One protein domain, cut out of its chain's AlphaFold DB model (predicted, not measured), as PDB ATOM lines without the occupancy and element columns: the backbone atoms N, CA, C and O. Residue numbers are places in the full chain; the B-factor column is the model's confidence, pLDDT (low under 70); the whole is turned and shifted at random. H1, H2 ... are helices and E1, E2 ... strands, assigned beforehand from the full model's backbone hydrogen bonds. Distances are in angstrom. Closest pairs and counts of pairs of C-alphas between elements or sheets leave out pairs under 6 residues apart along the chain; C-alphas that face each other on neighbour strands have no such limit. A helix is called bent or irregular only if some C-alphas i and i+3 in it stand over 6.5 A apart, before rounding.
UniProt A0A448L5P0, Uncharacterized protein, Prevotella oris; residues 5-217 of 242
ATOM      1  N   LYS A   5       5.751  10.740  30.555       95.81
ATOM      2  CA  LYS A   5       5.472  11.747  31.579       95.81
ATOM      3  C   LYS A   5       6.723  11.966  32.419       95.81
ATOM      4  O   LYS A   5       7.207  11.045  33.073       95.81
ATOM      5  N   LEU A   6       7.227  13.195  32.433       96.75
ATOM      6  CA  LEU A   6       8.431  13.558  33.179       96.75
ATOM      7  C   LEU A   6       8.082  14.220  34.512       96.75
ATOM      8  O   LEU A   6       7.309  15.177  34.557       96.75
ATOM      9  N   LEU A   7       8.701  13.738  35.586       97.31
ATOM     10  CA  LEU A   7       8.553  14.254  36.943       97.31
ATOM     11  C   LEU A   7       9.914  14.680  37.486       97.31
ATOM     12  O   LEU A   7      10.894  13.954  37.348       97.31
ATOM     13  N   TYR A   8       9.979  15.808  38.192       97.38
ATOM     14  CA  TYR A   8      11.195  16.237  38.900       97.38
ATOM     15  C   TYR A   8      11.403  15.503  40.233       97.38
ATOM     16  O   TYR A   8      11.970  16.061  41.158       97.38
ATOM     17  N   GLN A   9      10.917  14.271  40.361       96.50
ATOM     18  CA  GLN A   9      11.047  13.448  41.561       96.50
ATOM     19  C   GLN A   9      12.182  12.440  41.397       96.50
ATOM     20  O   GLN A   9      12.465  11.972  40.290       96.50
ATOM     21  N   ASN A  10      12.825  12.096  42.509       95.00
ATOM     22  CA  ASN A  10      13.913  11.128  42.509       95.00
ATOM     23  C   ASN A  10      13.378   9.692  42.455       95.00
ATOM     24  O   ASN A  10      12.397   9.358  43.117       95.00
ATOM     25  N   TRP A  11      14.091   8.821  41.747       96.19
ATOM     26  CA  TRP A  11      13.943   7.378  41.901       96.19
ATOM     27  C   TRP A  11      14.780   6.891  43.086       96.19
ATOM     28  O   TRP A  11      15.976   7.183  43.175       96.19
ATOM     29  N   ASN A  12      14.168   6.142  43.998       92.38
ATOM     30  CA  ASN A  12      14.864   5.499  45.098       92.38
ATOM     31  C   ASN A  12      15.330   4.106  44.675       92.38
ATOM     32  O   ASN A  12      14.573   3.143  44.732       92.38
ATOM     33  N   TYR A  13      16.593   3.983  44.281       84.50
ATOM     34  CA  TYR A  13      17.149   2.707  43.830       84.50
ATOM     35  C   TYR A  13      17.347   1.678  44.959       84.50
ATOM     36  O   TYR A  13      17.563   0.511  44.659       84.50
ATOM     37  N   SER A  14      17.270   2.076  46.234       86.31
ATOM     38  CA  SER A  14      17.333   1.136  47.365       86.31
ATOM     39  C   SER A  14      15.991   0.460  47.641       86.31
ATOM     40  O   SER A  14      15.963  -0.683  48.085       86.31
ATOM     41  N   TYR A  15      14.885   1.159  47.376       88.94
ATOM     42  CA  TYR A  15      13.527   0.648  47.598       88.94
ATOM     43  C   TYR A  15      12.757   0.376  46.299       88.94
ATOM     44  O   TYR A  15      11.640  -0.123  46.356       88.94
ATOM     45  N   TYR A  16      13.367   0.652  45.142       91.44
ATOM     46  CA  TYR A  16      12.788   0.476  43.806       91.44
ATOM     47  C   TYR A  16      11.444   1.201  43.642       91.44
ATOM     48  O   TYR A  16      10.477   0.651  43.119       91.44
ATOM     49  N   GLU A  17      11.387   2.454  44.098       94.81
ATOM     50  CA  GLU A  17      10.167   3.261  44.066       94.81
ATOM     51  C   GLU A  17      10.434   4.735  43.742       94.81
ATOM     52  O   GLU A  17      11.521   5.273  43.973       94.81
ATOM     53  N   LEU A  18       9.408   5.413  43.229       96.25
ATOM     54  CA  LEU A  18       9.418   6.858  43.044       96.25
ATOM     55  C   LEU A  18       9.298   7.544  44.412       96.25
ATOM     56  O   LEU A  18       8.310   7.339  45.116       96.25
ATOM     57  N   GLN A  19      10.268   8.386  44.775       95.69
ATOM     58  CA  GLN A  19      10.190   9.164  46.013       95.69
ATOM     59  C   GLN A  19       9.022  10.144  45.962       95.69
ATOM     60  O   GLN A  19       8.730  10.730  44.918       95.69
ATOM     61  N   SER A  20       8.394  10.383  47.113       95.88
ATOM     62  CA  SER A  20       7.366  11.413  47.234       95.88
ATOM     63  C   SER A  20       7.928  12.809  46.911       95.88
ATOM     64  O   SER A  20       9.143  13.050  46.963       95.88
ATOM     65  N   GLU A  21       7.053  13.758  46.572       95.94
ATOM     66  CA  GLU A  21       7.469  15.158  46.418       95.94
ATOM     67  C   GLU A  21       8.055  15.712  47.724       95.94
ATOM     68  O   GLU A  21       9.054  16.423  47.682       95.94
ATOM     69  N   GLU A  22       7.485  15.352  48.880       95.69
ATOM     70  CA  GLU A  22       7.963  15.794  50.196       95.69
ATOM     71  C   GLU A  22       9.400  15.329  50.461       95.69
ATOM     72  O   GLU A  22      10.258  16.146  50.802       95.69
ATOM     73  N   ASP A  23       9.691  14.048  50.223       95.81
ATOM     74  CA  ASP A  23      11.037  13.496  50.405       95.81
ATOM     75  C   ASP A  23      12.028  14.104  49.409       95.81
ATOM     76  O   ASP A  23      13.169  14.425  49.757       95.81
ATOM     77  N   THR A  24      11.595  14.321  48.163       95.81
ATOM     78  CA  THR A  24      12.461  14.935  47.154       95.81
ATOM     79  C   THR A  24      12.765  16.400  47.496       95.81
ATOM     80  O   THR A  24      13.921  16.826  47.407       95.81
ATOM     81  N   LEU A  25      11.774  17.168  47.964       95.44
ATOM     82  CA  LEU A  25      11.974  18.530  48.473       95.44
ATOM     83  C   LEU A  25      12.927  18.539  49.669       95.44
ATOM     84  O   LEU A  25      13.858  19.347  49.710       95.44
ATOM     85  N   PHE A  26      12.742  17.619  50.617       95.12
ATOM     86  CA  PHE A  26      13.623  17.486  51.772       95.12
ATOM     87  C   PHE A  26      15.082  17.232  51.358       95.12
ATOM     88  O   PHE A  26      16.008  17.818  51.937       95.12
ATOM     89  N   ASN A  27      15.302  16.418  50.323       94.75
ATOM     90  CA  ASN A  27      16.629  16.171  49.762       94.75
ATOM     91  C   ASN A  27      17.238  17.441  49.149       94.75
ATOM     92  O   ASN A  27      18.380  17.778  49.468       94.75
ATOM     93  N   PHE A  28      16.480  18.206  48.355       96.38
ATOM     94  CA  PHE A  28      16.954  19.493  47.829       96.38
ATOM     95  C   PHE A  28      17.343  20.472  48.936       96.38
ATOM     96  O   PHE A  28      18.406  21.099  48.884       96.38
ATOM     97  N   GLU A  29      16.515  20.586  49.971       95.94
ATOM     98  CA  GLU A  29      16.812  21.437  51.113       95.94
ATOM     99  C   GLU A  29      18.085  21.009  51.851       95.94
ATOM    100  O   GLU A  29      18.878  21.855  52.280       95.94
ATOM    101  N   SER A  30      18.268  19.702  52.029       95.56
ATOM    102  CA  SER A  30      19.427  19.123  52.708       95.56
ATOM    103  C   SER A  30      20.710  19.373  51.919       95.56
ATOM    104  O   SER A  30      21.691  19.857  52.487       95.56
ATOM    105  N   GLU A  31      20.680  19.169  50.601       95.31
ATOM    106  CA  GLU A  31      21.795  19.472  49.699       95.31
ATOM    107  C   GLU A  31      22.127  20.970  49.685       95.31
ATOM    108  O   GLU A  31      23.298  21.354  49.759       95.31
ATOM    109  N   PHE A  32      21.117  21.845  49.694       96.31
ATOM    110  CA  PHE A  32      21.331  23.288  49.829       96.31
ATOM    111  C   PHE A  32      22.013  23.643  51.152       96.31
ATOM    112  O   PHE A  32      22.980  24.414  51.175       96.31
ATOM    113  N   LYS A  33      21.541  23.062  52.261       95.69
ATOM    114  CA  LYS A  33      22.108  23.282  53.598       95.69
ATOM    115  C   LYS A  33      23.546  22.791  53.705       95.69
ATOM    116  O   LYS A  33      24.350  23.431  54.389       95.69
ATOM    117  N   TYR A  34      23.862  21.700  53.017       93.81
ATOM    118  CA  TYR A  34      25.184  21.097  52.988       93.81
ATOM    119  C   TYR A  34      26.173  21.878  52.110       93.81
ATOM    120  O   TYR A  34      27.271  22.200  52.564       93.81
ATOM    121  N   ARG A  35      25.785  22.224  50.877       92.69
ATOM    122  CA  ARG A  35      26.694  22.796  49.866       92.69
ATOM    123  C   ARG A  35      26.775  24.317  49.879       92.69
ATOM    124  O   ARG A  35      27.793  24.877  49.483       92.69
ATOM    125  N   ILE A  36      25.699  25.001  50.274       93.75
ATOM    126  CA  ILE A  36      25.549  26.444  50.035       93.75
ATOM    127  C   ILE A  36      25.447  27.210  51.348       93.75
ATOM    128  O   ILE A  36      26.257  28.095  51.618       93.75
ATOM    129  N   SER A  37      24.430  26.920  52.157       94.31
ATOM    130  CA  SER A  37      24.173  27.669  53.387       94.31
ATOM    131  C   SER A  37      23.228  26.916  54.302       94.31
ATOM    132  O   SER A  37      22.139  26.539  53.886       94.31
ATOM    133  N   LYS A  38      23.563  26.853  55.598       94.69
ATOM    134  CA  LYS A  38      22.721  26.251  56.651       94.69
ATOM    135  C   LYS A  38      21.284  26.793  56.714       94.69
ATOM    136  O   LYS A  38      20.448  26.194  57.385       94.69
ATOM    137  N   ARG A  39      20.997  27.947  56.102       95.88
ATOM    138  CA  ARG A  39      19.664  28.559  56.057       95.88
ATOM    139  C   ARG A  39      19.222  28.761  54.614       95.88
ATOM    140  O   ARG A  39      19.932  29.408  53.847       95.88
ATOM    141  N   ILE A  40      18.021  28.280  54.308       95.88
ATOM    142  CA  ILE A  40      17.354  28.499  53.023       95.88
ATOM    143  C   ILE A  40      16.751  29.914  53.011       95.88
ATOM    144  O   ILE A  40      16.024  30.264  53.954       95.88
ATOM    145  N   PRO A  41      17.059  30.742  51.993       96.31
ATOM    146  CA  PRO A  41      16.476  32.073  51.829       96.31
ATOM    147  C   PRO A  41      14.945  32.044  51.779       96.31
ATOM    148  O   PRO A  41      14.357  31.063  51.329       96.31
ATOM    149  N   LYS A  42      14.281  33.119  52.221       95.06
ATOM    150  CA  LYS A  42      12.808  33.159  52.328       95.06
ATOM    151  C   LYS A  42      12.121  32.922  50.985       95.06
ATOM    152  O   LYS A  42      11.098  32.257  50.931       95.06
ATOM    153  N   GLU A  43      12.705  33.446  49.920       94.44
ATOM    154  CA  GLU A  43      12.241  33.296  48.546       94.44
ATOM    155  C   GLU A  43      12.309  31.850  48.035       94.44
ATOM    156  O   GLU A  43      11.553  31.507  47.135       94.44
ATOM    157  N   MET A  44      13.171  31.007  48.619       96.00
ATOM    158  CA  MET A  44      13.330  29.595  48.247       96.00
ATOM    159  C   MET A  44      12.512  28.641  49.126       96.00
ATOM    160  O   MET A  44      12.327  27.485  48.765       96.00
ATOM    161  N   GLN A  45      11.993  29.105  50.268       92.62
ATOM    162  CA  GLN A  45      11.218  28.266  51.198       92.62
ATOM    163  C   GLN A  45       9.885  27.783  50.615       92.62
ATOM    164  O   GLN A  45       9.312  26.826  51.117       92.62
ATOM    165  N   SER A  46       9.384  28.451  49.576       92.94
ATOM    166  CA  SER A  46       8.156  28.078  48.870       92.94
ATOM    167  C   SER A  46       8.427  27.606  47.441       92.94
ATOM    168  O   SER A  46       7.548  27.735  46.589       92.94
ATOM    169  N   TYR A  47       9.651  27.163  47.143       96.88
ATOM    170  CA  TYR A  47       9.967  26.646  45.818       96.88
ATOM    171  C   TYR A  47       9.197  25.360  45.536       96.88
ATOM    172  O   TYR A  47       9.164  24.445  46.355       96.88
ATOM    173  N   THR A  48       8.618  25.285  44.341       95.56
ATOM    174  CA  THR A  48       8.112  24.036  43.777       95.56
ATOM    175  C   THR A  48       9.269  23.128  43.357       95.56
ATOM    176  O   THR A  48      10.414  23.568  43.211       95.56
ATOM    177  N   MET A  49       8.956  21.861  43.081       95.19
ATOM    178  CA  MET A  49       9.895  20.893  42.507       95.19
ATOM    179  C   MET A  49      10.584  21.409  41.239       95.19
ATOM    180  O   MET A  49      11.805  21.345  41.121       95.19
ATOM    181  N   GLU A  50       9.822  22.003  40.318       96.12
ATOM    182  CA  GLU A  50      10.372  22.587  39.092       96.12
ATOM    183  C   GLU A  50      11.307  23.772  39.385       96.12
ATOM    184  O   GLU A  50      12.338  23.920  38.731       96.12
ATOM    185  N   GLN A  51      10.991  24.612  40.375       97.50
ATOM    186  CA  GLN A  51      11.851  25.740  40.746       97.50
ATOM    187  C   GLN A  51      13.178  25.266  41.352       97.50
ATOM    188  O   GLN A  51      14.230  25.813  41.011       97.50
ATOM    189  N   TRP A  52      13.149  24.222  42.185       97.56
ATOM    190  CA  TRP A  52      14.362  23.569  42.684       97.56
ATOM    191  C   TRP A  52      15.175  22.919  41.565       97.56
ATOM    192  O   TRP A  52      16.381  23.154  41.475       97.56
ATOM    193  N   ALA A  53      14.524  22.178  40.666       97.19
ATOM    194  CA  ALA A  53      15.183  21.573  39.514       97.19
ATOM    195  C   ALA A  53      15.799  22.634  38.590       97.19
ATOM    196  O   ALA A  53      16.926  22.470  38.129       97.19
ATOM    197  N   ARG A  54      15.117  23.764  38.363       97.75
ATOM    198  CA  ARG A  54      15.647  24.886  37.573       97.75
ATOM    199  C   ARG A  54      16.859  25.516  38.245       97.75
ATOM    200  O   ARG A  54      17.856  25.782  37.580       97.75
ATOM    201  N   PHE A  55      16.803  25.723  39.560       97.31
ATOM    202  CA  PHE A  55      17.951  26.192  40.331       97.31
ATOM    203  C   PHE A  55      19.155  25.247  40.179       97.31
ATOM    204  O   PHE A  55      20.265  25.705  39.900       97.31
ATOM    205  N   ALA A  56      18.932  23.938  40.312       97.06
ATOM    206  CA  ALA A  56      19.963  22.916  40.157       97.06
ATOM    207  C   ALA A  56      20.537  22.873  38.731       97.06
ATOM    208  O   ALA A  56      21.753  22.834  38.536       97.06
ATOM    209  N   TYR A  57      19.666  22.959  37.727       97.50
ATOM    210  CA  TYR A  57      20.035  22.996  36.319       97.50
ATOM    211  C   TYR A  57      20.969  24.165  35.993       97.50
ATOM    212  O   TYR A  57      22.005  23.946  35.372       97.50
ATOM    213  N   GLU A  58      20.667  25.390  36.435       97.44
ATOM    214  CA  GLU A  58      21.513  26.560  36.135       97.44
ATOM    215  C   GLU A  58      22.911  26.452  36.772       97.44
ATOM    216  O   GLU A  58      23.924  26.856  36.187       97.44
ATOM    217  N   ARG A  59      22.997  25.844  37.962       96.31
ATOM    218  CA  ARG A  59      24.272  25.524  38.622       96.31
ATOM    219  C   ARG A  59      25.096  24.537  37.798       96.31
ATOM    220  O   ARG A  59      26.262  24.795  37.503       96.31
ATOM    221  N   ASN A  60      24.474  23.435  37.406       96.06
ATOM    222  CA  ASN A  60      25.099  22.365  36.635       96.06
ATOM    223  C   ASN A  60      25.514  22.840  35.230       96.06
ATOM    224  O   ASN A  60      26.653  22.644  34.800       96.06
ATOM    225  N   ARG A  61      24.659  23.629  34.568       95.31
ATOM    226  CA  ARG A  61      24.964  24.296  33.297       95.31
ATOM    227  C   ARG A  61      26.204  25.182  33.390       95.31
ATOM    228  O   ARG A  61      27.033  25.164  32.484       95.31
ATOM    229  N   SER A  62      26.377  25.915  34.490       94.69
ATOM    230  CA  SER A  62      27.576  26.740  34.698       94.69
ATOM    231  C   SER A  62      28.860  25.896  34.727       94.69
ATOM    232  O   SER A  62      29.901  26.336  34.233       94.69
ATOM    233  N   MET A  63      28.805  24.673  35.270       93.06
ATOM    234  CA  MET A  63      29.931  23.733  35.213       93.06
ATOM    235  C   MET A  63      30.163  23.196  33.799       93.06
ATOM    236  O   MET A  63      31.311  23.164  33.357       93.06
ATOM    237  N   ALA A  64      29.105  22.864  33.055       92.50
ATOM    238  CA  ALA A  64      29.219  22.469  31.648       92.50
ATOM    239  C   ALA A  64      29.846  23.571  30.779       92.50
ATOM    240  O   ALA A  64      30.733  23.307  29.968       92.50
ATOM    241  N   GLU A  65      29.483  24.834  31.008       92.31
ATOM    242  CA  GLU A  65      30.092  25.977  30.324       92.31
ATOM    243  C   GLU A  65      31.580  26.139  30.654       92.31
ATOM    244  O   GLU A  65      32.381  26.465  29.772       92.31
ATOM    245  N   ILE A  66      31.981  25.880  31.899       91.00
ATOM    246  CA  ILE A  66      33.393  25.828  32.282       91.00
ATOM    247  C   ILE A  66      34.107  24.696  31.526       91.00
ATOM    248  O   ILE A  66      35.141  24.950  30.900       91.00
ATOM    249  N   ALA A  67      33.533  23.492  31.539       89.56
ATOM    250  CA  ALA A  67      34.077  22.315  30.873       89.56
ATOM    251  C   ALA A  67      34.287  22.562  29.369       89.56
ATOM    252  O   ALA A  67      35.380  22.323  28.858       89.56
ATOM    253  N   TRP A  68      33.305  23.139  28.667       88.62
ATOM    254  CA  TRP A  68      33.429  23.428  27.236       88.62
ATOM    255  C   TRP A  68      34.467  24.502  26.901       88.62
ATOM    256  O   TRP A  68      35.108  24.415  25.858       88.62
ATOM    257  N   ASN A  69      34.588  25.549  27.723       86.62
ATOM    258  CA  ASN A  69      35.399  26.718  27.372       86.62
ATOM    259  C   ASN A  69      36.875  26.569  27.747       86.62
ATOM    260  O   ASN A  69      37.735  27.080  27.031       86.62
ATOM    261  N   LYS A  70      37.167  25.941  28.889       82.75
ATOM    262  CA  LYS A  70      38.529  25.859  29.436       82.75
ATOM    263  C   LYS A  70      38.927  24.463  29.919       82.75
ATOM    264  O   LYS A  70      40.074  24.280  30.314       82.75
ATOM    265  N   GLY A  71      38.009  23.497  29.882       84.44
ATOM    266  CA  GLY A  71      38.179  22.224  30.572       84.44
ATOM    267  C   GLY A  71      38.121  22.384  32.095       84.44
ATOM    268  O   GLY A  71      38.094  23.491  32.637       84.44
ATOM    269  N   ILE A  72      38.095  21.258  32.798       85.81
ATOM    270  CA  ILE A  72      38.226  21.212  34.256       85.81
ATOM    271  C   ILE A  72      39.465  20.373  34.554       85.81
ATOM    272  O   ILE A  72      39.624  19.296  33.983       85.81
ATOM    273  N   ASP A  73      40.365  20.880  35.397       86.44
ATOM    274  CA  ASP A  73      41.475  20.072  35.905       86.44
ATOM    275  C   ASP A  73      40.888  18.923  36.744       86.44
ATOM    276  O   ASP A  73      40.144  19.200  37.693       86.44
ATOM    277  N   PRO A  74      41.202  17.650  36.439       87.12
ATOM    278  CA  PRO A  74      40.724  16.512  37.220       87.12
ATOM    279  C   PRO A  74      40.990  16.635  38.730       87.12
ATOM    280  O   PRO A  74      40.180  16.180  39.533       87.12
ATOM    281  N   ASN A  75      42.084  17.291  39.133       89.38
ATOM    282  CA  ASN A  75      42.425  17.499  40.542       89.38
ATOM    283  C   ASN A  75      41.549  18.564  41.222       89.38
ATOM    284  O   ASN A  75      41.365  18.532  42.438       89.38
ATOM    285  N   GLU A  76      41.000  19.509  40.456       90.44
ATOM    286  CA  GLU A  76      40.112  20.563  40.962       90.44
ATOM    287  C   GLU A  76      38.630  20.198  40.833       90.44
ATOM    288  O   GLU A  76      37.783  20.830  41.472       90.44
ATOM    289  N   TYR A  77      38.315  19.168  40.045       90.44
ATOM    290  CA  TYR A  77      36.958  18.761  39.698       90.44
ATOM    291  C   TYR A  77      36.040  18.644  40.913       90.44
ATOM    292  O   TYR A  77      35.031  19.338  41.001       90.44
ATOM    293  N   ASN A  78      36.428  17.834  41.901       91.75
ATOM    294  CA  ASN A  78      35.611  17.604  43.093       91.75
ATOM    295  C   ASN A  78      35.398  18.887  43.906       91.75
ATOM    296  O   ASN A  78      34.314  19.113  44.441       91.75
ATOM    297  N   SER A  79      36.409  19.757  43.981       92.75
ATOM    298  CA  SER A  79      36.280  21.046  44.666       92.75
ATOM    299  C   SER A  79      35.288  21.960  43.943       92.75
ATOM    300  O   SER A  79      34.432  22.582  44.577       92.75
ATOM    301  N   LEU A  80      35.362  22.001  42.611       92.31
ATOM    302  CA  LEU A  80      34.446  22.770  41.779       92.31
ATOM    303  C   LEU A  80      33.016  22.228  41.870       92.31
ATOM    304  O   LEU A  80      32.083  23.011  42.054       92.31
ATOM    305  N   LEU A  81      32.858  20.905  41.815       93.12
ATOM    306  CA  LEU A  81      31.583  20.212  41.942       93.12
ATOM    307  C   LEU A  81      30.908  20.522  43.276       93.12
ATOM    308  O   LEU A  81      29.735  20.874  43.311       93.12
ATOM    309  N   MET A  82      31.661  20.465  44.373       91.62
ATOM    310  CA  MET A  82      31.153  20.801  45.703       91.62
ATOM    311  C   MET A  82      30.740  22.268  45.839       91.62
ATOM    312  O   MET A  82      29.837  22.585  46.610       91.62
ATOM    313  N   LYS A  83      31.393  23.167  45.099       91.19
ATOM    314  CA  LYS A  83      31.136  24.609  45.160       91.19
ATOM    315  C   LYS A  83      29.969  25.048  44.274       91.19
ATOM    316  O   LYS A  83      29.211  25.948  44.650       91.19
ATOM    317  N   ILE A  84      29.872  24.484  43.074       92.19
ATOM    318  CA  ILE A  84      28.943  24.939  42.038       92.19
ATOM    319  C   ILE A  84      27.818  23.936  41.849       92.19
ATOM    320  O   ILE A  84      26.663  24.347  41.960       92.19
ATOM    321  N   GLY A  85      28.170  22.676  41.586       93.94
ATOM    322  CA  GLY A  85      27.253  21.608  41.214       93.94
ATOM    323  C   GLY A  85      26.186  21.341  42.266       93.94
ATOM    324  O   GLY A  85      26.399  21.502  43.472       93.94
ATOM    325  N   PHE A  86      25.016  20.942  41.786       96.69
ATOM    326  CA  PHE A  86      23.858  20.695  42.626       96.69
ATOM    327  C   PHE A  86      23.059  19.516  42.063       96.69
ATOM    328  O   PHE A  86      22.632  19.584  40.911       96.69
ATOM    329  N   PRO A  87      22.884  18.420  42.819       95.38
ATOM    330  CA  PRO A  87      22.237  17.228  42.288       95.38
ATOM    331  C   PRO A  87      20.745  17.481  42.057       95.38
ATOM    332  O   PRO A  87      20.099  18.161  42.854       95.38
ATOM    333  N   PHE A  88      20.194  16.911  40.990       95.06
ATOM    334  CA  PHE A  88      18.748  16.793  40.815       95.06
ATOM    335  C   PHE A  88      18.386  15.563  39.983       95.06
ATOM    336  O   PHE A  88      19.183  15.101  39.161       95.06
ATOM    337  N   GLY A  89      17.184  15.040  40.224       95.25
ATOM    338  CA  GLY A  89      16.631  13.890  39.526       95.25
ATOM    339  C   GLY A  89      15.475  14.258  38.599       95.25
ATOM    340  O   GLY A  89      14.726  15.203  38.859       95.25
ATOM    341  N   ILE A  90      15.327  13.491  37.522       97.12
ATOM    342  CA  ILE A  90      14.125  13.467  36.682       97.12
ATOM    343  C   ILE A  90      13.723  12.008  36.524       97.12
ATOM    344  O   ILE A  90      14.542  11.209  36.080       97.12
ATOM    345  N   THR A  91      12.481  11.662  36.830       97.81
ATOM    346  CA  THR A  91      11.944  10.322  36.574       97.81
ATOM    347  C   THR A  91      10.947  10.380  35.424       97.81
ATOM    348  O   THR A  91      10.044  11.216  35.414       97.81
ATOM    349  N   ALA A  92      11.131   9.503  34.442       97.31
ATOM    350  CA  ALA A  92      10.247   9.312  33.307       97.31
ATOM    351  C   ALA A  92       9.330   8.111  33.564       97.31
ATOM    352  O   ALA A  92       9.799   7.012  33.868       97.31
ATOM    353  N   LEU A  93       8.027   8.328  33.419       96.94
ATOM    354  CA  LEU A  93       6.993   7.300  33.493       96.94
ATOM    355  C   LEU A  93       6.374   7.098  32.108       96.94
ATOM    356  O   LEU A  93       6.246   8.059  31.349       96.94
ATOM    357  N   LEU A  94       5.932   5.883  31.800       95.38
ATOM    358  CA  LEU A  94       5.110   5.626  30.618       95.38
ATOM    359  C   LEU A  94       3.745   6.304  30.786       95.38
ATOM    360  O   LEU A  94       3.051   6.057  31.770       95.38
ATOM    361  N   GLU A  95       3.315   7.131  29.834       94.19
ATOM    362  CA  GLU A  95       2.027   7.838  29.950       94.19
ATOM    363  C   GLU A  95       0.824   6.888  30.001       94.19
ATOM    364  O   GLU A  95      -0.171   7.177  30.662       94.19
ATOM    365  N   ALA A  96       0.920   5.733  29.339       94.62
ATOM    366  CA  ALA A  96      -0.189   4.794  29.206       94.62
ATOM    367  C   ALA A  96      -0.601   4.124  30.529       94.62
ATOM    368  O   ALA A  96      -1.765   3.749  30.688       94.62
ATOM    369  N   ASN A  97       0.340   3.923  31.455       93.69
ATOM    370  CA  ASN A  97       0.110   3.148  32.679       93.69
ATOM    371  C   ASN A  97       0.857   3.678  33.918       93.69
ATOM    372  O   ASN A  97       0.793   3.048  34.971       93.69
ATOM    373  N   GLU A  98       1.555   4.808  33.792       93.50
ATOM    374  CA  GLU A  98       2.375   5.447  34.828       93.50
ATOM    375  C   GLU A  98       3.477   4.551  35.426       93.50
ATOM    376  O   GLU A  98       4.015   4.857  36.491       93.50
ATOM    377  N   GLN A  99       3.862   3.465  34.743       93.88
ATOM    378  CA  GLN A  99       4.987   2.638  35.175       93.88
ATOM    379  C   GLN A  99       6.315   3.390  35.010       93.88
ATOM    380  O   GLN A  99       6.494   4.114  34.023       93.88
ATOM    381  N   PRO A 100       7.262   3.222  35.950       94.62
ATOM    382  CA  PRO A 100       8.568   3.852  35.862       94.62
ATOM    383  C   PRO A 100       9.369   3.251  34.707       94.62
ATOM    384  O   PRO A 100       9.601   2.049  34.652       94.62
ATOM    385  N   TYR A 101       9.782   4.108  33.775       96.12
ATOM    386  CA  TYR A 101      10.509   3.717  32.567       96.12
ATOM    387  C   TYR A 101      12.015   3.928  32.731       96.12
ATOM    388  O   TYR A 101      12.832   3.067  32.404       96.12
ATOM    389  N   ALA A 102      12.394   5.097  33.242       97.50
ATOM    390  CA  ALA A 102      13.782   5.480  33.429       97.50
ATOM    391  C   ALA A 102      13.884   6.652  34.405       97.50
ATOM    392  O   ALA A 102      12.920   7.381  34.629       97.50
ATOM    393  N   PHE A 103      15.073   6.895  34.937       97.69
ATOM    394  CA  PHE A 103      15.373   8.113  35.680       97.69
ATOM    395  C   PHE A 103      16.740   8.667  35.291       97.69
ATOM    396  O   PHE A 103      17.627   7.935  34.865       97.69
ATOM    397  N   MET A 104      16.920   9.971  35.453       96.56
ATOM    398  CA  MET A 104      18.188  10.656  35.278       96.56
ATOM    399  C   MET A 104      18.631  11.253  36.605       96.56
ATOM    400  O   MET A 104      17.834  11.903  37.278       96.56
ATOM    401  N   ILE A 105      19.907  11.090  36.943       95.69
ATOM    402  CA  ILE A 105      20.574  11.871  37.987       95.69
ATOM    403  C   ILE A 105      21.552  12.809  37.294       95.69
ATOM    404  O   ILE A 105      22.499  12.364  36.643       95.69
ATOM    405  N   PHE A 106      21.326  14.109  37.445       93.50
ATOM    406  CA  PHE A 106      22.199  15.148  36.917       93.50
ATOM    407  C   PHE A 106      23.002  15.763  38.061       93.50
ATOM    408  O   PHE A 106      22.436  16.191  39.071       93.50
ATOM    409  N   LEU A 107      24.321  15.837  37.905       93.75
ATOM    410  CA  LEU A 107      25.203  16.461  38.882       93.75
ATOM    411  C   LEU A 107      26.460  16.987  38.191       93.75
ATOM    412  O   LEU A 107      27.150  16.256  37.488       93.75
ATOM    413  N   GLY A 108      26.781  18.255  38.443       91.25
ATOM    414  CA  GLY A 108      27.936  18.891  37.827       91.25
ATOM    415  C   GLY A 108      27.655  19.192  36.369       91.25
ATOM    416  O   GLY A 108      26.646  19.801  36.041       91.25
ATOM    417  N   GLU A 109      28.555  18.808  35.485       89.81
ATOM    418  CA  GLU A 109      28.469  19.139  34.070       89.81
ATOM    419  C   GLU A 109      27.703  18.120  33.210       89.81
ATOM    420  O   GLU A 109      27.442  18.393  32.037       89.81
ATOM    421  N   GLY A 110      27.338  16.972  33.781       91.81
ATOM    422  CA  GLY A 110      26.690  15.864  33.087       91.81
ATOM    423  C   GLY A 110      25.756  15.061  33.991       91.81
ATOM    424  O   GLY A 110      25.316  15.526  35.047       91.81
ATOM    425  N   GLY A 111      25.438  13.840  33.577       94.75
ATOM    426  CA  GLY A 111      24.565  12.968  34.350       94.75
ATOM    427  C   GLY A 111      24.437  11.562  33.789       94.75
ATOM    428  O   GLY A 111      24.903  11.255  32.691       94.75
ATOM    429  N   THR A 112      23.761  10.721  34.564       97.06
ATOM    430  CA  THR A 112      23.486   9.330  34.211       97.06
ATOM    431  C   THR A 112      21.993   9.144  34.011       97.06
ATOM    432  O   THR A 112      21.215   9.503  34.893       97.06
ATOM    433  N   VAL A 113      21.602   8.577  32.872       97.69
ATOM    434  CA  VAL A 113      20.239   8.103  32.603       97.69
ATOM    435  C   VAL A 113      20.219   6.597  32.815       97.69
ATOM    436  O   VAL A 113      21.048   5.898  32.245       97.69
ATOM    437  N   SER A 114      19.292   6.099  33.618       97.81
ATOM    438  CA  SER A 114      19.155   4.693  33.985       97.81
ATOM    439  C   SER A 114      17.766   4.201  33.600       97.81
ATOM    440  O   SER A 114      16.769   4.765  34.047       97.81
ATOM    441  N   PHE A 115      17.703   3.156  32.787       97.44
ATOM    442  CA  PHE A 115      16.472   2.517  32.334       97.44
ATOM    443  C   PHE A 115      16.113   1.359  33.255       97.44
ATOM    444  O   PHE A 115      16.992   0.629  33.727       97.44
ATOM    445  N   LEU A 116      14.817   1.226  33.514       96.31
ATOM    446  CA  LEU A 116      14.275   0.339  34.530       96.31
ATOM    447  C   LEU A 116      13.584  -0.869  33.901       96.31
ATOM    448  O   LEU A 116      12.915  -0.741  32.877       96.31
ATOM    449  N   ASP A 117      13.765  -2.038  34.509       93.44
ATOM    450  CA  ASP A 117      13.003  -3.235  34.168       93.44
ATOM    451  C   ASP A 117      11.646  -3.261  34.894       93.44
ATOM    452  O   ASP A 117      11.303  -2.353  35.655       93.44
ATOM    453  N   GLU A 118      10.867  -4.322  34.686       90.81
ATOM    454  CA  GLU A 118       9.531  -4.479  35.281       90.81
ATOM    455  C   GLU A 118       9.536  -4.531  36.822       90.81
ATOM    456  O   GLU A 118       8.499  -4.310  37.448       90.81
ATOM    457  N   LEU A 119      10.689  -4.806  37.441       90.94
ATOM    458  CA  LEU A 119      10.881  -4.805  38.892       90.94
ATOM    459  C   LEU A 119      11.455  -3.472  39.405       90.94
ATOM    460  O   LEU A 119      11.758  -3.353  40.591       90.94
ATOM    461  N   GLY A 120      11.624  -2.474  38.532       92.81
ATOM    462  CA  GLY A 120      12.202  -1.177  38.872       92.81
ATOM    463  C   GLY A 120      13.725  -1.199  39.037       92.81
ATOM    464  O   GLY A 120      14.299  -0.250  39.581       92.81
ATOM    465  N   ARG A 121      14.404  -2.265  38.593       92.88
ATOM    466  CA  ARG A 121      15.865  -2.406  38.672       92.88
ATOM    467  C   ARG A 121      16.519  -1.768  37.453       92.88
ATOM    468  O   ARG A 121      15.966  -1.786  36.358       92.88
ATOM    469  N   ILE A 122      17.721  -1.225  37.625       95.38
ATOM    470  CA  ILE A 122      18.475  -0.622  36.518       95.38
ATOM    471  C   ILE A 122      19.053  -1.744  35.658       95.38
ATOM    472  O   ILE A 122      20.000  -2.384  36.094       95.38
ATOM    473  N   TYR A 123      18.548  -1.963  34.447       95.44
ATOM    474  CA  TYR A 123      19.126  -2.957  33.525       95.44
ATOM    475  C   TYR A 123      20.052  -2.323  32.480       95.44
ATOM    476  O   TYR A 123      20.894  -3.001  31.894       95.44
ATOM    477  N   MET A 124      19.915  -1.016  32.245       96.75
ATOM    478  CA  MET A 124      20.749  -0.265  31.315       96.75
ATOM    479  C   MET A 124      20.992   1.151  31.830       96.75
ATOM    480  O   MET A 124      20.088   1.768  32.391       96.75
ATOM    481  N   SER A 125      22.177   1.710  31.601       97.38
ATOM    482  CA  SER A 125      22.423   3.131  31.842       97.38
ATOM    483  C   SER A 125      23.348   3.778  30.816       97.38
ATOM    484  O   SER A 125      24.201   3.132  30.210       97.38
ATOM    485  N   TYR A 126      23.166   5.084  30.636       97.75
ATOM    486  CA  TYR A 126      24.024   5.959  29.849       97.75
ATOM    487  C   TYR A 126      24.659   7.014  30.733       97.75
ATOM    488  O   TYR A 126      23.958   7.707  31.469       97.75
ATOM    489  N   ARG A 127      25.973   7.198  30.597       96.62
ATOM    490  CA  ARG A 127      26.708   8.298  31.225       96.62
ATOM    491  C   ARG A 127      27.027   9.367  30.192       96.62
ATOM    492  O   ARG A 127      27.791   9.130  29.254       96.62
ATOM    493  N   PHE A 128      26.458  10.547  30.399       95.31
ATOM    494  CA  PHE A 128      26.675  11.724  29.575       95.31
ATOM    495  C   PHE A 128      27.527  12.741  30.314       95.31
ATOM    496  O   PHE A 128      27.194  13.151  31.423       95.31
ATOM    497  N   GLU A 129      28.574  13.223  29.662       91.44
ATOM    498  CA  GLU A 129      29.395  14.326  30.155       91.44
ATOM    499  C   GLU A 129      29.688  15.271  28.989       91.44
ATOM    500  O   GLU A 129      29.673  14.844  27.835       91.44
ATOM    501  N   PRO A 130      29.976  16.558  29.214       86.88
ATOM    502  CA  PRO A 130      30.647  17.364  28.208       86.88
ATOM    503  C   PRO A 130      31.933  16.652  27.800       86.88
ATOM    504  O   PRO A 130      32.414  15.775  28.505       86.88
ATOM    505  N   SER A 131      32.552  17.068  26.704       69.44
ATOM    506  CA  SER A 131      33.839  16.503  26.290       69.44
ATOM    507  C   SER A 131      35.012  17.412  26.707       69.44
ATOM    508  O   SER A 131      35.511  18.163  25.866       69.44
ATOM    509  N   PRO A 132      35.453  17.437  27.991       60.00
ATOM    510  CA  PRO A 132      36.582  18.247  28.425       60.00
ATOM    511  C   PRO A 132      37.887  17.459  28.565       60.00
ATOM    512  O   PRO A 132      38.865  18.049  29.027       60.00
ATOM    513  N   TYR A 133      37.948  16.161  28.226       59.88
ATOM    514  CA  TYR A 133      39.210  15.430  28.340       59.88
ATOM    515  C   TYR A 133      40.257  16.109  27.457       59.88
ATOM    516  O   TYR A 133      40.151  16.129  26.233       59.88
ATOM    517  N   GLN A 134      41.265  16.701  28.109       52.34
ATOM    518  CA  GLN A 134      42.162  17.729  27.560       52.34
ATOM    519  C   GLN A 134      42.982  17.277  26.334       52.34
ATOM    520  O   GLN A 134      43.645  18.093  25.700       52.34
ATOM    521  N   ASN A 135      42.903  15.995  25.972       52.34
ATOM    522  CA  ASN A 135      43.619  15.376  24.862       52.34
ATOM    523  C   ASN A 135      42.694  14.705  23.826       52.34
ATOM    524  O   ASN A 135      43.190  14.115  22.864       52.34
ATOM    525  N   GLU A 136      41.371  14.776  23.992       60.38
ATOM    526  CA  GLU A 136      40.419  14.222  23.030       60.38
ATOM    527  C   GLU A 136      40.097  15.255  21.943       60.38
ATOM    528  O   GLU A 136      39.590  16.349  22.192       60.38
ATOM    529  N   LYS A 137      40.410  14.911  20.690       56.78
ATOM    530  CA  LYS A 137      39.926  15.671  19.535       56.78
ATOM    531  C   LYS A 137      38.425  15.426  19.406       56.78
ATOM    532  O   LYS A 137      38.006  14.276  19.394       56.78
ATOM    533  N   GLY A 138      37.646  16.493  19.239       65.00
ATOM    534  CA  GLY A 138      36.215  16.380  18.945       65.00
ATOM    535  C   GLY A 138      35.274  17.070  19.925       65.00
ATOM    536  O   GLY A 138      34.075  16.913  19.746       65.00
ATOM    537  N   ASN A 139      35.758  17.850  20.903       71.19
ATOM    538  CA  ASN A 139      34.877  18.624  21.787       71.19
ATOM    539  C   ASN A 139      33.871  19.471  20.982       71.19
ATOM    540  O   ASN A 139      34.253  20.335  20.184       71.19
ATOM    541  N   ARG A 140      32.579  19.230  21.220       85.88
ATOM    542  CA  ARG A 140      31.467  19.999  20.664       85.88
ATOM    543  C   ARG A 140      30.881  20.876  21.763       85.88
ATOM    544  O   ARG A 140      30.099  20.424  22.596       85.88
ATOM    545  N   LYS A 141      31.257  22.157  21.768       88.38
ATOM    546  CA  LYS A 141      30.705  23.140  22.710       88.38
ATOM    547  C   LYS A 141      29.174  23.134  22.651       88.38
ATOM    548  O   LYS A 141      28.602  23.257  21.572       88.38
ATOM    549  N   GLY A 142      28.530  23.042  23.812       91.81
ATOM    550  CA  GLY A 142      27.071  22.976  23.920       91.81
ATOM    551  C   GLY A 142      26.489  21.566  23.786       91.81
ATOM    552  O   GLY A 142      25.269  21.432  23.733       91.81
ATOM    553  N   TYR A 143      27.327  20.528  23.726       93.75
ATOM    554  CA  TYR A 143      26.909  19.131  23.666       93.75
ATOM    555  C   TYR A 143      27.464  18.332  24.847       93.75
ATOM    556  O   TYR A 143      28.523  18.643  25.402       93.75
ATOM    557  N   LEU A 144      26.731  17.281  25.187       94.00
ATOM    558  CA  LEU A 144      27.166  16.144  25.974       94.00
ATOM    559  C   LEU A 144      27.579  15.016  25.022       94.00
ATOM    560  O   LEU A 144      27.034  14.879  23.925       94.00
ATOM    561  N   PHE A 145      28.533  14.206  25.450       94.44
ATOM    562  CA  PHE A 145      28.950  12.977  24.807       94.44
ATOM    563  C   PHE A 145      28.593  11.796  25.712       94.44
ATOM    564  O   PHE A 145      28.833  11.835  26.921       94.44
ATOM    565  N   LEU A 146      28.009  10.754  25.126       95.25
ATOM    566  CA  LEU A 146      27.776   9.473  25.782       95.25
ATOM    567  C   LEU A 146      29.111   8.735  25.890       95.25
ATOM    568  O   LEU A 146      29.585   8.148  24.916       95.25
ATOM    569  N   TYR A 147      29.710   8.793  27.077       93.44
ATOM    570  CA  TYR A 147      30.996   8.166  27.377       93.44
ATOM    571  C   TYR A 147      30.861   6.706  27.778       93.44
ATOM    572  O   TYR A 147      31.793   5.939  27.562       93.44
ATOM    573  N   GLN A 148      29.724   6.321  28.358       95.38
ATOM    574  CA  GLN A 148      29.521   4.961  28.834       95.38
ATOM    575  C   GLN A 148      28.097   4.481  28.577       95.38
ATOM    576  O   GLN A 148      27.141   5.220  28.819       95.38
ATOM    577  N   LEU A 149      27.985   3.239  28.116       96.00
ATOM    578  CA  LEU A 149      26.785   2.415  28.187       96.00
ATOM    579  C   LEU A 149      27.080   1.249  29.130       96.00
ATOM    580  O   LEU A 149      28.059   0.543  28.914       96.00
ATOM    581  N   SER A 150      26.225   1.034  30.120       96.06
ATOM    582  CA  SER A 150      26.299  -0.113  31.025       96.06
ATOM    583  C   SER A 150      25.049  -0.964  30.880       96.06
ATOM    584  O   SER A 150      23.946  -0.422  30.856       96.06
ATOM    585  N   LEU A 151      25.216  -2.279  30.809       95.75
ATOM    586  CA  LEU A 151      24.152  -3.276  30.742       95.75
ATOM    587  C   LEU A 151      24.292  -4.229  31.923       95.75
ATOM    588  O   LEU A 151      25.403  -4.668  32.206       95.75
ATOM    589  N   ARG A 152      23.185  -4.547  32.592       94.44
ATOM    590  CA  ARG A 152      23.138  -5.502  33.704       94.44
ATOM    591  C   ARG A 152      22.217  -6.659  33.359       94.44
ATOM    592  O   ARG A 152      21.092  -6.440  32.911       94.44
ATOM    593  N   TYR A 153      22.682  -7.870  33.622       93.06
ATOM    594  CA  TYR A 153      21.952  -9.108  33.389       93.06
ATOM    595  C   TYR A 153      21.701  -9.766  34.738       93.06
ATOM    596  O   TYR A 153      22.545 -10.471  35.279       93.06
ATOM    597  N   TYR A 154      20.544  -9.456  35.315       92.44
ATOM    598  CA  TYR A 154      20.175  -9.938  36.639       92.44
ATOM    599  C   TYR A 154      19.955 -11.449  36.662       92.44
ATOM    600  O   TYR A 154      19.238 -11.991  35.817       92.44
ATOM    601  N   HIS A 155      20.510 -12.097  37.682       90.88
ATOM    602  CA  HIS A 155      20.230 -13.489  38.003       90.88
ATOM    603  C   HIS A 155      18.847 -13.628  38.663       90.88
ATOM    604  O   HIS A 155      18.238 -12.652  39.115       90.88
ATOM    605  N   GLU A 156      18.309 -14.852  38.677       85.38
ATOM    606  CA  GLU A 156      16.998 -15.129  39.286       85.38
ATOM    607  C   GLU A 156      17.027 -14.983  40.815       85.38
ATOM    608  O   GLU A 156      16.021 -14.613  41.425       85.38
ATOM    609  N   GLU A 157      18.175 -15.265  41.431       83.94
ATOM    610  CA  GLU A 157      18.358 -15.266  42.878       83.94
ATOM    611  C   GLU A 157      19.065 -13.994  43.361       83.94
ATOM    612  O   GLU A 157      19.817 -13.340  42.637       83.94
ATOM    613  N   LYS A 158      18.785 -13.640  44.613       86.50
ATOM    614  CA  LYS A 158      19.532 -12.623  45.350       86.50
ATOM    615  C   LYS A 158      20.764 -13.257  45.985       86.50
ATOM    616  O   LYS A 158      20.740 -14.447  46.301       86.50
ATOM    617  N   ASP A 159      21.795 -12.457  46.201       84.31
ATOM    618  CA  ASP A 159      22.992 -12.874  46.921       84.31
ATOM    619  C   ASP A 159      22.727 -13.094  48.427       84.31
ATOM    620  O   ASP A 159      21.601 -12.976  48.928       84.31
ATOM    621  N   GLU A 160      23.782 -13.453  49.161       84.81
ATOM    622  CA  GLU A 160      23.716 -13.739  50.599       84.81
ATOM    623  C   GLU A 160      23.316 -12.531  51.463       84.81
ATOM    624  O   GLU A 160      22.776 -12.718  52.559       84.81
ATOM    625  N   ASP A 161      23.511 -11.315  50.951       84.56
ATOM    626  CA  ASP A 161      23.138 -10.057  51.596       84.56
ATOM    627  C   ASP A 161      21.713  -9.605  51.212       84.56
ATOM    628  O   ASP A 161      21.154  -8.672  51.801       84.56
ATOM    629  N   GLY A 162      21.063 -10.324  50.290       83.25
ATOM    630  CA  GLY A 162      19.716 -10.039  49.808       83.25
ATOM    631  C   GLY A 162      19.669  -8.980  48.704       83.25
ATOM    632  O   GLY A 162      18.571  -8.489  48.385       83.25
ATOM    633  N   ASP A 163      20.817  -8.654  48.115       85.00
ATOM    634  CA  ASP A 163      20.951  -7.794  46.951       85.00
ATOM    635  C   ASP A 163      20.817  -8.610  45.663       85.00
ATOM    636  O   ASP A 163      20.940  -9.833  45.635       85.00
ATOM    637  N   TRP A 164      20.428  -7.945  44.578       86.62
ATOM    638  CA  TRP A 164      20.305  -8.624  43.293       86.62
ATOM    639  C   TRP A 164      21.687  -8.870  42.709       86.62
ATOM    640  O   TRP A 164      22.407  -7.906  42.446       86.62
ATOM    641  N   ASP A 165      21.990 -10.134  42.438       89.00
ATOM    642  CA  ASP A 165      23.194 -10.524  41.722       89.00
ATOM    643  C   ASP A 165      23.013 -10.310  40.209       89.00
ATOM    644  O   ASP A 165      21.909 -10.476  39.667       89.00
ATOM    645  N   TYR A 166      24.069  -9.867  39.528       91.56
ATOM    646  CA  TYR A 166      24.044  -9.611  38.091       91.56
ATOM    647  C   TYR A 166      25.428  -9.652  37.458       91.56
ATOM    648  O   TYR A 166      26.395  -9.087  37.970       91.56
ATOM    649  N   ASP A 167      25.455 -10.179  36.245       93.50
ATOM    650  CA  ASP A 167      26.543  -9.966  35.304       93.50
ATOM    651  C   ASP A 167      26.433  -8.575  34.668       93.50
ATOM    652  O   ASP A 167      25.341  -7.992  34.585       93.50
ATOM    653  N   TYR A 168      27.537  -8.026  34.155       92.50
ATOM    654  CA  TYR A 168      27.472  -6.750  33.443       92.50
ATOM    655  C   TYR A 168      28.398  -6.622  32.237       92.50
ATOM    656  O   TYR A 168      29.460  -7.238  32.126       92.50
ATOM    657  N   THR A 169      27.976  -5.749  31.321       94.62
ATOM    658  CA  THR A 169      28.776  -5.288  30.189       94.62
ATOM    659  C   THR A 169      28.837  -3.768  30.179       94.62
ATOM    660  O   THR A 169      27.809  -3.102  30.077       94.62
ATOM    661  N   ASP A 170      30.048  -3.223  30.195       94.94
ATOM    662  CA  ASP A 170      30.318  -1.800  30.030       94.94
ATOM    663  C   ASP A 170      30.959  -1.520  28.673       94.94
ATOM    664  O   ASP A 170      31.965  -2.125  28.308       94.94
ATOM    665  N   TYR A 171      30.435  -0.532  27.959       94.56
ATOM    666  CA  TYR A 171      31.042   0.046  26.767       94.56
ATOM    667  C   TYR A 171      31.486   1.470  27.074       94.56
ATOM    668  O   TYR A 171      30.655   2.347  27.293       94.56
ATOM    669  N   GLY A 172      32.794   1.711  27.071       94.12
ATOM    670  CA  GLY A 172      33.396   3.036  27.120       94.12
ATOM    671  C   GLY A 172      33.672   3.556  25.713       94.12
ATOM    672  O   GLY A 172      34.391   2.909  24.954       94.12
ATOM    673  N   PHE A 173      33.145   4.728  25.376       92.44
ATOM    674  CA  PHE A 173      33.321   5.370  24.075       92.44
ATOM    675  C   PHE A 173      34.253   6.569  24.181       92.44
ATOM    676  O   PHE A 173      34.263   7.283  25.183       92.44
ATOM    677  N   THR A 174      34.978   6.848  23.104       91.12
ATOM    678  CA  THR A 174      35.675   8.125  22.932       91.12
ATOM    679  C   THR A 174      35.095   8.906  21.748       91.12
ATOM    680  O   THR A 174      34.630   8.302  20.776       91.12
ATOM    681  N   PRO A 175      35.197  10.248  21.749       90.75
ATOM    682  CA  PRO A 175      34.818  11.108  20.625       90.75
ATOM    683  C   PRO A 175      35.410  10.728  19.262       90.75
ATOM    684  O   PRO A 175      34.816  11.014  18.227       90.75
ATOM    685  N   ASP A 176      36.593  10.107  19.253       89.06
ATOM    686  CA  ASP A 176      37.276   9.651  18.038       89.06
ATOM    687  C   ASP A 176      36.938   8.194  17.656       89.06
ATOM    688  O   ASP A 176      37.622   7.593  16.826       89.06
ATOM    689  N   GLY A 177      35.906   7.613  18.272       89.62
ATOM    690  CA  GLY A 177      35.329   6.322  17.902       89.62
ATOM    691  C   GLY A 177      36.091   5.097  18.404       89.62
ATOM    692  O   GLY A 177      35.886   4.015  17.864       89.62
ATOM    693  N   ARG A 178      37.000   5.225  19.386       90.62
ATOM    694  CA  ARG A 178      37.501   4.039  20.113       90.62
ATOM    695  C   ARG A 178      36.394   3.556  21.031       90.62
ATOM    696  O   ARG A 178      35.676   4.366  21.619       90.62
ATOM    697  N   VAL A 179      36.343   2.247  21.204       91.38
ATOM    698  CA  VAL A 179      35.456   1.597  22.154       91.38
ATOM    699  C   VAL A 179      36.263   0.633  23.005       91.38
ATOM    700  O   VAL A 179      37.074  -0.132  22.486       91.38
ATOM    701  N   ARG A 180      36.025   0.666  24.310       92.50
ATOM    702  CA  ARG A 180      36.463  -0.359  25.251       92.50
ATOM    703  C   ARG A 180      35.232  -1.083  25.767       92.50
ATOM    704  O   ARG A 180      34.365  -0.437  26.338       92.50
ATOM    705  N   LYS A 181      35.173  -2.397  25.596       93.00
ATOM    706  CA  LYS A 181      34.163  -3.265  26.197       93.00
ATOM    707  C   LYS A 181      34.776  -3.966  27.407       93.00
ATOM    708  O   LYS A 181      35.886  -4.490  27.313       93.00
ATOM    709  N   ILE A 182      34.081  -3.950  28.534       93.75
ATOM    710  CA  ILE A 182      34.420  -4.716  29.732       93.75
ATOM    711  C   ILE A 182      33.227  -5.611  30.026       93.75
ATOM    712  O   ILE A 182      32.102  -5.129  30.076       93.75
ATOM    713  N   GLU A 183      33.476  -6.900  30.193       93.62
ATOM    714  CA  GLU A 183      32.477  -7.885  30.593       93.62
ATOM    715  C   GLU A 183      32.927  -8.536  31.890       93.62
ATOM    716  O   GLU A 183      34.075  -8.975  31.985       93.62
ATOM    717  N   GLU A 184      32.029  -8.585  32.866       92.81
ATOM    718  CA  GLU A 184      32.162  -9.401  34.070       92.81
ATOM    719  C   GLU A 184      30.952 -10.332  34.105       92.81
ATOM    720  O   GLU A 184      29.828  -9.883  34.330       92.81
ATOM    721  N   ILE A 185      31.201 -11.594  33.747       90.25
ATOM    722  CA  ILE A 185      30.203 -12.657  33.604       90.25
ATOM    723  C   ILE A 185      30.620 -13.791  34.545       90.25
ATOM    724  O   ILE A 185      31.672 -14.410  34.346       90.25
ATOM    725  N   GLY A 186      29.834 -14.049  35.588       87.44
ATOM    726  CA  GLY A 186      30.240 -14.877  36.719       87.44
ATOM    727  C   GLY A 186      31.559 -14.384  37.328       87.44
ATOM    728  O   GLY A 186      31.740 -13.200  37.592       87.44
ATOM    729  N   ASP A 187      32.522 -15.293  37.497       86.50
ATOM    730  CA  ASP A 187      33.854 -14.968  38.036       86.50
ATOM    731  C   ASP A 187      34.859 -14.489  36.963       86.50
ATOM    732  O   ASP A 187      36.037 -14.255  37.257       86.50
ATOM    733  N   GLU A 188      34.440 -14.385  35.697       92.75
ATOM    734  CA  GLU A 188      35.327 -14.062  34.581       92.75
ATOM    735  C   GLU A 188      35.235 -12.593  34.177       92.75
ATOM    736  O   GLU A 188      34.160 -12.057  33.921       92.75
ATOM    737  N   ARG A 189      36.403 -11.955  34.030       93.56
ATOM    738  CA  ARG A 189      36.526 -10.579  33.545       93.56
ATOM    739  C   ARG A 189      37.255 -10.522  32.213       93.56
ATOM    740  O   ARG A 189      38.449 -10.823  32.142       93.56
ATOM    741  N   THR A 190      36.576 -10.025  31.186       92.69
ATOM    742  CA  THR A 190      37.135  -9.825  29.846       92.69
ATOM    743  C   THR A 190      37.181  -8.342  29.496       92.69
ATOM    744  O   THR A 190      36.242  -7.594  29.744       92.69
ATOM    745  N   ILE A 191      38.297  -7.899  28.910       92.88
ATOM    746  CA  ILE A 191      38.456  -6.537  28.391       92.88
ATOM    747  C   ILE A 191      38.790  -6.628  26.909       92.88
ATOM    748  O   ILE A 191      39.760  -7.281  26.520       92.88
ATOM    749  N   TYR A 192      38.015  -5.921  26.100       89.56
ATOM    750  CA  TYR A 192      38.217  -5.787  24.669       89.56
ATOM    751  C   TYR A 192      38.379  -4.311  24.301       89.56
ATOM    752  O   TYR A 192      37.559  -3.474  24.665       89.56
ATOM    753  N   ASP A 193      39.429  -3.998  23.546       88.38
ATOM    754  CA  ASP A 193      39.629  -2.685  22.938       88.38
ATOM    755  C   ASP A 193      39.402  -2.800  21.424       88.38
ATOM    756  O   ASP A 193      39.978  -3.664  20.760       88.38
ATOM    757  N   SER A 194      38.569  -1.919  20.866       85.25
ATOM    758  CA  SER A 194      38.235  -1.914  19.442       85.25
ATOM    759  C   SER A 194      39.475  -1.681  18.573       85.25
ATOM    760  O   SER A 194      40.163  -0.666  18.722       85.25
ATOM    761  N   GLU A 195      39.718  -2.563  17.603       86.31
ATOM    762  CA  GLU A 195      40.790  -2.387  16.607       86.31
ATOM    763  C   GLU A 195      40.450  -1.295  15.578       86.31
ATOM    764  O   GLU A 195      41.334  -0.604  15.069       86.31
ATOM    765  N   GLN A 196      39.160  -1.141  15.271       87.88
ATOM    766  CA  GLN A 196      38.642  -0.175  14.309       87.88
ATOM    767  C   GLN A 196      37.871   0.934  15.017       87.88
ATOM    768  O   GLN A 196      37.346   0.744  16.113       87.88
ATOM    769  N   ARG A 197      37.812   2.107  14.380       89.56
ATOM    770  CA  ARG A 197      36.988   3.213  14.866       89.56
ATOM    771  C   ARG A 197      35.548   2.992  14.446       89.56
ATOM    772  O   ARG A 197      35.307   2.716  13.274       89.56
ATOM    773  N   VAL A 198      34.627   3.170  15.380       89.12
ATOM    774  CA  VAL A 198      33.193   3.113  15.106       89.12
ATOM    775  C   VAL A 198      32.636   4.513  14.877       89.12
ATOM    776  O   VAL A 198      33.182   5.503  15.374       89.12
ATOM    777  N   ASN A 199      31.533   4.607  14.137       91.06
ATOM    778  CA  ASN A 199      30.777   5.849  14.063       91.06
ATOM    779  C   ASN A 199      30.048   6.085  15.399       91.06
ATOM    780  O   ASN A 199      29.250   5.252  15.823       91.06
ATOM    781  N   VAL A 200      30.347   7.215  16.047       91.56
ATOM    782  CA  VAL A 200      29.787   7.651  17.340       91.56
ATOM    783  C   VAL A 200      28.987   8.949  17.207       91.56
ATOM    784  O   VAL A 200      28.861   9.704  18.169       91.56
ATOM    785  N   GLU A 201      28.484   9.272  16.012       92.06
ATOM    786  CA  GLU A 201      27.762  10.528  15.789       92.06
ATOM    787  C   GLU A 201      26.554  10.651  16.724       92.06
ATOM    788  O   GLU A 201      26.413  11.673  17.398       92.06
ATOM    789  N   SER A 202      25.765   9.586  16.872       93.88
ATOM    790  CA  SER A 202      24.637   9.588  17.806       93.88
ATOM    791  C   SER A 202      25.036   9.661  19.284       93.88
ATOM    792  O   SER A 202      24.195  10.025  20.101       93.88
ATOM    793  N   ASN A 203      26.293   9.417  19.686       94.38
ATOM    794  CA  ASN A 203      26.735   9.634  21.079       94.38
ATOM    795  C   ASN A 203      26.732  11.122  21.464       94.38
ATOM    796  O   ASN A 203      26.750  11.442  22.652       94.38
ATOM    797  N   TRP A 204      26.701  12.031  20.489       94.25
ATOM    798  CA  TRP A 204      26.585  13.460  20.741       94.25
ATOM    799  C   TRP A 204      25.133  13.863  20.965       94.25
ATOM    800  O   TRP A 204      24.285  13.740  20.086       94.25
ATOM    801  N   GLN A 205      24.869  14.438  22.130       94.81
ATOM    802  CA  GLN A 205      23.571  14.973  22.508       94.81
ATOM    803  C   GLN A 205      23.708  16.473  22.748       94.81
ATOM    804  O   GLN A 205      24.577  16.899  23.506       94.81
ATOM    805  N   LYS A 206      22.869  17.309  22.122       94.75
ATOM    806  CA  LYS A 206      22.835  18.738  22.480       94.75
ATOM    807  C   LYS A 206      22.504  18.833  23.970       94.75
ATOM    808  O   LYS A 206      21.614  18.121  24.434       94.75
ATOM    809  N   TYR A 207      23.216  19.689  24.702       94.56
ATOM    810  CA  TYR A 207      22.941  19.902  26.120       94.56
ATOM    811  C   TYR A 207      21.464  20.285  26.292       94.56
ATOM    812  O   TYR A 207      21.000  21.174  25.565       94.56
ATOM    813  N   PRO A 208      20.724  19.605  27.185       94.44
ATOM    814  CA  PRO A 208      19.278  19.751  27.268       94.44
ATOM    815  C   PRO A 208      18.907  21.180  27.656       94.44
ATOM    816  O   PRO A 208      19.542  21.788  28.519       94.44
ATOM    817  N   GLU A 209      17.868  21.720  27.025       95.50
ATOM    818  CA  GLU A 209      17.219  22.927  27.526       95.50
ATOM    819  C   GLU A 209      16.333  22.542  28.717       95.50
ATOM    820  O   GLU A 209      15.786  21.441  28.764       95.50
ATOM    821  N   PHE A 210      16.201  23.422  29.712       97.00
ATOM    822  CA  PHE A 210      15.414  23.095  30.900       97.00
ATOM    823  C   PHE A 210      13.959  22.783  30.520       97.00
ATOM    824  O   PHE A 210      13.268  23.644  29.974       97.00
ATOM    825  N   GLY A 211      13.504  21.575  30.857       94.88
ATOM    826  CA  GLY A 211      12.178  21.060  30.508       94.88
ATOM    827  C   GLY A 211      12.154  20.156  29.270       94.88
ATOM    828  O   GLY A 211      11.205  19.395  29.120       94.88
ATOM    829  N   ASP A 212      13.193  20.180  28.431       95.38
ATOM    830  CA  ASP A 212      13.318  19.343  27.231       95.38
ATOM    831  C   ASP A 212      14.300  18.186  27.469       95.38
ATOM    832  O   ASP A 212      15.452  18.191  27.026       95.38
ATOM    833  N   TRP A 213      13.851  17.205  28.252       95.19
ATOM    834  CA  TRP A 213      14.691  16.087  28.701       95.19
ATOM    835  C   TRP A 213      14.542  14.826  27.852       95.19
ATOM    836  O   TRP A 213      15.409  13.956  27.906       95.19
ATOM    837  N   LEU A 214      13.465  14.716  27.067       94.56
ATOM    838  CA  LEU A 214      13.127  13.517  26.291       94.56
ATOM    839  C   LEU A 214      14.282  12.981  25.425       94.56
ATOM    840  O   LEU A 214      14.468  11.765  25.423       94.56
ATOM    841  N   PRO A 215      15.112  13.817  24.763       94.12
ATOM    842  CA  PRO A 215      16.232  13.312  23.963       94.12
ATOM    843  C   PRO A 215      17.258  12.472  24.743       94.12
ATOM    844  O   PRO A 215      17.958  11.650  24.158       94.12
ATOM    845  N   LEU A 216      17.368  12.659  26.063       94.31
ATOM    846  CA  LEU A 216      18.272  11.875  26.913       94.31
ATOM    847  C   LEU A 216      17.698  10.494  27.276       94.31
ATOM    848  O   LEU A 216      18.462   9.593  27.611       94.31
ATOM    849  N   PHE A 217      16.377  10.320  27.181       95.31
ATOM    850  CA  PHE A 217      15.649   9.087  27.508       95.31
ATOM    851  C   PHE A 217      15.410   8.173  26.293       95.31
ATOM    852  O   PHE A 217      14.670   7.187  26.374       95.31
TER     853      PHE A 217
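What this domain is: This is residues 5 to 217 of the 242 residues of an uncharacterized protein of Prevotella oris (UniProt A0A448L5P0). A wide, twisted sheet, most of it a row of long antiparallel strands from E2 to E9, forms a wall, with the long helix H2 over its E2, E3 and E4 part, and H1 and H3 near H2. No helix covers E7, E8 and E9; after E9 the last stretch folds back through short E10 to small H4, near E2, E3 and E4. The 213 printed residues hold, in order, E1, H1 to H3, E2 to E10 and H4; the class is mixed, helices and strands. The whole is compact, with a radius of gyration of the C-alphas of 18.5 A and spans of 57 by 45 by 34 A.

How they stand to each other: Look first at E1, residues 5 to 7, an edge strand antiparallel to E2, residues 88 to 94; N 5 and O 93 are within hydrogen-bond range at 2.8 A. H1, residues 21 to 35, only grazes the sheet. H2, residues 49 to 70, touches H1 with residues 49 to 52 alone, at a steep tilt of 43 degrees, the same way; the closest C-alphas, of Leu 25 and Met 49, are 6.7 A apart. H3, residues 74 to 83, is close to H2 but not clearly touching; their closest C-alphas, of Met 63 and Leu 81, are 7.8 A apart. H3 is irregular, with C-alphas 75 and 78 at 7.3 A. From E2 follow a meander, each strand the antiparallel neighbour of the one before: E3, residues 100 to 107; E4, 110 to 116; E5, 122 to 129; E6, 143 to 158; E7, 164 to 173; E8, 179 to 185; E9, 188 to 193. Within hydrogen-bond range, in that order, are N 90 and O 104 at 3.0 A, N 103 and O 114 at 2.9 A, N 113 and O 126 at 2.9 A, N 127 and O 148 at 2.9 A, N 151 and O 169 at 2.8 A, N 170 and O 182 at 2.8 A, and N 183 and O 190 at 2.9 A. H2 is on the sheet at a height of 8.9 A, over E2 and, only just, with 3 C-alphas on each, E3 and E4. E6 bends by 77 degrees at residue 155; E5 lies on one side of it, E7 and E10, residues 204 to 206, on the other, with N 144 and O 205 at 2.8 A. H4, residues 214 to 217, stands at the sheet's level, 3.4 A; the C-alphas of Val 113 and Phe 217 are 6.9 A apart. In H1 and H2 every O i to N i+4 pair is within range, in H3 4 of 6; H4 is too short for one.

Where its parts are: Find C-alpha 5 at (5.472, 11.747, 31.579), where E1 begins. H1 is 21.0 A long. H2 runs 31.9 A from C-alpha 49 at (9.895, 20.893, 42.507). E6, the longest strand, spans 39.2 A, and E7 27.1 A. H4 ends at C-alpha 217, (15.649, 9.087, 27.508).

The domain as a whole: The two C-alphas farthest apart, of Lys 42 and Glu 195, are 57.6 A apart. The printed part has no cut. Long links join E1 to H1, H1 to H2 and E5 to E6. The mean pLDDT of the printed part is 91.8; look for values under 70 at residues 131 to 138.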